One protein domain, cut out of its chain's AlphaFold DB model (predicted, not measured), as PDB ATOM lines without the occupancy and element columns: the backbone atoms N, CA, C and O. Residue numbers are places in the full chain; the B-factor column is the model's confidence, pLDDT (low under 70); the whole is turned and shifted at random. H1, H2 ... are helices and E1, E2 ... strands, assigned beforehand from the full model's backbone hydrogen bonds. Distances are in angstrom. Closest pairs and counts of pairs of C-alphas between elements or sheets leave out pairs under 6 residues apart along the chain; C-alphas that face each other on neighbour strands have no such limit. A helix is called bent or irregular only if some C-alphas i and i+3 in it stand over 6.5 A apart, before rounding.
ATOM      1  N   SER A  19       5.947 -49.335  38.679       56.28
ATOM      2  CA  SER A  19       5.509 -48.128  37.975       56.28
ATOM      3  C   SER A  19       4.198 -47.521  38.491       56.28
ATOM      4  O   SER A  19       4.027 -46.310  38.509       56.28
ATOM      5  N   ARG A  20       3.283 -48.346  39.005       59.81
ATOM      6  CA  ARG A  20       2.045 -47.877  39.650       59.81
ATOM      7  C   ARG A  20       2.268 -47.061  40.921       59.81
ATOM      8  O   ARG A  20       1.431 -46.230  41.254       59.81
ATOM      9  N   GLU A  21       3.366 -47.280  41.634       67.25
ATOM     10  CA  GLU A  21       3.646 -46.564  42.877       67.25
ATOM     11  C   GLU A  21       4.025 -45.103  42.607       67.25
ATOM     12  O   GLU A  21       3.668 -44.242  43.407       67.25
ATOM     13  N   ILE A  22       4.648 -44.772  41.461       71.88
ATOM     14  CA  ILE A  22       5.027 -43.375  41.179       71.88
ATOM     15  C   ILE A  22       3.807 -42.458  41.051       71.88
ATOM     16  O   ILE A  22       3.834 -41.338  41.554       71.88
ATOM     17  N   ILE A  23       2.716 -42.938  40.447       68.56
ATOM     18  CA  ILE A  23       1.487 -42.149  40.291       68.56
ATOM     19  C   ILE A  23       0.886 -41.846  41.669       68.56
ATOM     20  O   ILE A  23       0.463 -40.720  41.918       68.56
ATOM     21  N   VAL A  24       0.940 -42.811  42.596       74.38
ATOM     22  CA  VAL A  24       0.496 -42.626  43.988       74.38
ATOM     23  C   VAL A  24       1.326 -41.549  44.693       74.38
ATOM     24  O   VAL A  24       0.764 -40.705  45.388       74.38
ATOM     25  N   TYR A  25       2.645 -41.522  44.485       74.94
ATOM     26  CA  TYR A  25       3.513 -40.486  45.058       74.94
ATOM     27  C   TYR A  25       3.337 -39.107  44.412       74.94
ATOM     28  O   TYR A  25       3.559 -38.092  45.071       74.94
ATOM     29  N   LEU A  26       2.947 -39.051  43.137       81.19
ATOM     30  CA  LEU A  26       2.710 -37.796  42.420       81.19
ATOM     31  C   LEU A  26       1.322 -37.210  42.672       81.19
ATOM     32  O   LEU A  26       1.133 -36.014  42.463       81.19
ATOM     33  N   GLN A  27       0.358 -38.011  43.121       83.38
ATOM     34  CA  GLN A  27      -1.005 -37.545  43.348       83.38
ATOM     35  C   GLN A  27      -1.085 -36.322  44.289       83.38
ATOM     36  O   GLN A  27      -1.707 -35.340  43.877       83.38
ATOM     37  N   PRO A  28      -0.416 -36.289  45.461       87.44
ATOM     38  CA  PRO A  28      -0.408 -35.100  46.316       87.44
ATOM     39  C   PRO A  28       0.160 -33.865  45.607       87.44
ATOM     40  O   PRO A  28      -0.409 -32.784  45.690       87.44
ATOM     41  N   LEU A  29       1.235 -34.031  44.825       86.38
ATOM     42  CA  LEU A  29       1.828 -32.940  44.048       86.38
ATOM     43  C   LEU A  29       0.852 -32.403  42.990       86.38
ATOM     44  O   LEU A  29       0.772 -31.197  42.768       86.38
ATOM     45  N   ILE A  30       0.105 -33.285  42.321       85.69
ATOM     46  CA  ILE A  30      -0.915 -32.891  41.340       85.69
ATOM     47  C   ILE A  30      -2.046 -32.115  42.026       85.69
ATOM     48  O   ILE A  30      -2.531 -31.127  41.469       85.69
ATOM     49  N   GLU A  31      -2.475 -32.554  43.207       89.75
ATOM     50  CA  GLU A  31      -3.499 -31.875  44.006       89.75
ATOM     51  C   GLU A  31      -3.025 -30.480  44.442       89.75
ATOM     52  O   GLU A  31      -3.712 -29.496  44.160       89.75
ATOM     53  N   GLU A  32      -1.808 -30.359  44.978       89.94
ATOM     54  CA  GLU A  32      -1.201 -29.071  45.346       89.94
ATOM     55  C   GLU A  32      -1.057 -28.129  44.144       89.94
ATOM     56  O   GLU A  32      -1.385 -26.945  44.227       89.94
ATOM     57  N   LEU A  33      -0.611 -28.634  42.986       91.19
ATOM     58  CA  LEU A  33      -0.507 -27.829  41.765       91.19
ATOM     59  C   LEU A  33      -1.877 -27.331  41.290       91.19
ATOM     60  O   LEU A  33      -1.989 -26.190  40.836       91.19
ATOM     61  N   LYS A  34      -2.929 -28.153  41.406       90.81
ATOM     62  CA  LYS A  34      -4.306 -27.731  41.102       90.81
ATOM     63  C   LYS A  34      -4.784 -26.658  42.073       90.81
ATOM     64  O   LYS A  34      -5.420 -25.702  41.632       90.81
ATOM     65  N   GLU A  35      -4.486 -26.784  43.362       93.69
ATOM     66  CA  GLU A  35      -4.828 -25.757  44.349       93.69
ATOM     67  C   GLU A  35      -4.085 -24.443  44.083       93.69
ATOM     68  O   GLU A  35      -4.712 -23.383  44.015       93.69
ATOM     69  N   LEU A  36      -2.775 -24.502  43.830       93.44
ATOM     70  CA  LEU A  36      -1.958 -23.333  43.491       93.44
ATOM     71  C   LEU A  36      -2.389 -22.671  42.178       93.44
ATOM     72  O   LEU A  36      -2.258 -21.456  42.031       93.44
ATOM     73  N   TRP A  37      -2.903 -23.435  41.217       93.75
ATOM     74  CA  TRP A  37      -3.445 -22.874  39.984       93.75
ATOM     75  C   TRP A  37      -4.812 -22.217  40.205       93.75
ATOM     76  O   TRP A  37      -5.004 -21.067  39.815       93.75
ATOM     77  N   ASN A  38      -5.751 -22.922  40.847       93.38
ATOM     78  CA  ASN A  38      -7.141 -22.475  40.979       93.38
ATOM     79  C   ASN A  38      -7.324 -21.382  42.036       93.38
ATOM     80  O   ASN A  38      -8.068 -20.428  41.815       93.38
ATOM     81  N   PHE A  39      -6.664 -21.529  43.183       94.50
ATOM     82  CA  PHE A  39      -6.809 -20.628  44.324       94.50
ATOM     83  C   PHE A  39      -5.570 -19.760  44.517       94.50
ATOM     84  O   PHE A  39      -5.703 -18.602  44.906       94.50
ATOM     85  N   GLY A  40      -4.380 -20.284  44.215       92.75
ATOM     86  CA  GLY A  40      -3.113 -19.619  44.521       92.75
ATOM     87  C   GLY A  40      -2.831 -19.557  46.024       92.75
ATOM     88  O   GLY A  40      -3.626 -20.004  46.850       92.75
ATOM     89  N   VAL A  41      -1.696 -18.968  46.391       93.44
ATOM     90  CA  VAL A  41      -1.285 -18.774  47.787       93.44
ATOM     91  C   VAL A  41      -0.995 -17.303  48.069       93.44
ATOM     92  O   VAL A  41      -0.313 -16.616  47.303       93.44
ATOM     93  N   HIS A  42      -1.516 -16.809  49.192       95.44
ATOM     94  CA  HIS A  42      -1.291 -15.436  49.621       95.44
ATOM     95  C   HIS A  42       0.172 -15.261  50.038       95.44
ATOM     96  O   HIS A  42       0.614 -15.835  51.033       95.44
ATOM     97  N   THR A  43       0.932 -14.499  49.254       95.06
ATOM     98  CA  THR A  43       2.389 -14.391  49.389       95.06
ATOM     99  C   THR A  43       2.787 -12.944  49.604       95.06
ATOM    100  O   THR A  43       2.257 -12.037  48.965       95.06
ATOM    101  N   TYR A  44       3.725 -12.722  50.519       95.44
ATOM    102  CA  TYR A  44       4.297 -11.406  50.757       95.44
ATOM    103  C   TYR A  44       5.504 -11.181  49.844       95.44
ATOM    104  O   TYR A  44       6.470 -11.942  49.894       95.44
ATOM    105  N   ASP A  45       5.459 -10.128  49.034       93.81
ATOM    106  CA  ASP A  45       6.605  -9.648  48.270       93.81
ATOM    107  C   ASP A  45       7.429  -8.693  49.144       93.81
ATOM    108  O   ASP A  45       6.992  -7.584  49.467       93.81
ATOM    109  N   SER A  46       8.635  -9.118  49.527       94.44
ATOM    110  CA  SER A  46       9.542  -8.316  50.352       94.44
ATOM    111  C   SER A  46      10.151  -7.125  49.610       94.44
ATOM    112  O   SER A  46      10.571  -6.169  50.265       94.44
ATOM    113  N   LEU A  47      10.186  -7.152  48.274       93.50
ATOM    114  CA  LEU A  47      10.797  -6.107  47.454       93.50
ATOM    115  C   LEU A  47       9.888  -4.879  47.339       93.50
ATOM    116  O   LEU A  47      10.371  -3.749  47.388       93.50
ATOM    117  N   ILE A  48       8.576  -5.095  47.222       94.38
ATOM    118  CA  ILE A  48       7.569  -4.017  47.170       94.38
ATOM    119  C   ILE A  48       6.768  -3.863  48.470       94.38
ATOM    120  O   ILE A  48       5.920  -2.976  48.555       94.38
ATOM    121  N   ALA A  49       7.042  -4.701  49.473       95.62
ATOM    122  CA  ALA A  49       6.374  -4.727  50.772       95.62
ATOM    123  C   ALA A  49       4.839  -4.847  50.682       95.62
ATOM    124  O   ALA A  49       4.100  -4.163  51.393       95.62
ATOM    125  N   GLN A  50       4.348  -5.704  49.783       96.06
ATOM    126  CA  GLN A  50       2.916  -5.905  49.542       96.06
ATOM    127  C   GLN A  50       2.571  -7.383  49.431       96.06
ATOM    128  O   GLN A  50       3.389  -8.209  49.034       96.06
ATOM    129  N   PHE A  51       1.324  -7.709  49.755       95.50
ATOM    130  CA  PHE A  51       0.786  -9.040  49.534       95.50
ATOM    131  C   PHE A  51       0.210  -9.173  48.128       95.50
ATOM    132  O   PHE A  51      -0.450  -8.264  47.624       95.50
ATOM    133  N   PHE A  52       0.414 -10.337  47.522       94.06
ATOM    134  CA  PHE A  52      -0.174 -10.698  46.239       94.06
ATOM    135  C   PHE A  52      -0.600 -12.169  46.234       94.06
ATOM    136  O   PHE A  52      -0.172 -12.967  47.069       94.06
ATOM    137  N   GLN A  53      -1.462 -12.524  45.283       95.88
ATOM    138  CA  GLN A  53      -1.852 -13.911  45.061       95.88
ATOM    139  C   GLN A  53      -0.845 -14.573  44.116       95.88
ATOM    140  O   GLN A  53      -0.752 -14.201  42.944       95.88
ATOM    141  N   LEU A  54      -0.068 -15.528  44.626       92.94
ATOM    142  CA  LEU A  54       0.887 -16.297  43.833       92.94
ATOM    143  C   LEU A  54       0.196 -17.531  43.254       92.94
ATOM    144  O   LEU A  54      -0.308 -18.366  44.000       92.94
ATOM    145  N   HIS A  55       0.226 -17.664  41.931       93.00
ATOM    146  CA  HIS A  55      -0.202 -18.875  41.234       93.00
ATOM    147  C   HIS A  55       1.019 -19.646  40.731       93.00
ATOM    148  O   HIS A  55       2.027 -19.040  40.356       93.00
ATOM    149  N   SER A  56       0.918 -20.975  40.703       88.44
ATOM    150  CA  SER A  56       1.949 -21.863  40.155       88.44
ATOM    151  C   SER A  56       1.387 -22.706  39.015       88.44
ATOM    152  O   SER A  56       0.200 -23.037  38.998       88.44
ATOM    153  N   THR A  57       2.239 -23.058  38.055       87.31
ATOM    154  CA  THR A  57       1.882 -23.894  36.905       87.31
ATOM    155  C   THR A  57       3.047 -24.800  36.540       87.31
ATOM    156  O   THR A  57       4.196 -24.360  36.503       87.31
ATOM    157  N   LEU A  58       2.752 -26.058  36.211       84.31
ATOM    158  CA  LEU A  58       3.724 -26.981  35.636       84.31
ATOM    159  C   LEU A  58       3.847 -26.735  34.126       84.31
ATOM    160  O   LEU A  58       2.866 -26.869  33.400       84.31
TER     161      LEU A  58
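AT A GLANCE: This is residues 19 to 58 of the 140 residues of an uncharacterized protein of Cucumis melo var. makuwa (UniProt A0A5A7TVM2). A long, kinked helix, H1, is followed end to end by a small two-stranded hairpin, E1 and E2, and together they make a rod. The first residues of the helix, 19 to 29, stick out free, and the last four residues, 55 to 58, run on from the end of E2 toward the helix side. The printed part has 40 residues, with one named helix and then two named strands, E1 and E2 in an antiparallel sheet; the class is mixed, helices and strands. The whole is extended, with a radius of gyration of the C-alphas of 14.0 A and spans of 45 by 17 by 13 A.

HOW THE PARTS SIT: H1, residues 19 to 38, has a kink of 34 degrees near residue 26. It is only just irregular: C-alphas 25 and 28 are 6.8 A apart. In its backbone 12 of 16 O i to N i+4 pairs are within hydrogen-bond range. A tight link of 2 residues joins H1 to E1, residues 41 to 45. E1 and E2, residues 50 to 54, form a hairpin with a tight link of 4 residues. Their directions stand at 142 degrees, antiparallel. N 43 and O 52, 2.9 A apart, and N 45 and O 50, 2.8 A apart, are within hydrogen-bond range. The closest C-alphas of H1 and E2, those of Leu 36 and Leu 54, are 7.6 A apart.

IN THESE COORDINATES: H1 begins at C-alpha 19 (5.509, -48.128, 37.975) and measures 28.8 A from first to last C-alpha. E1 measures 12.1 A. E2 measures 12.0 A and ends at C-alpha 54 (0.887, -16.297, 43.833).

THE WHOLE: The two C-alphas farthest apart, those of Ser 19 and Ala 49, are 45.3 A apart. The printed part has no cut, and both links are tight. Mean pLDDT of the printed part is 87.5; residues 19 to 21 and residue 23 are under 70.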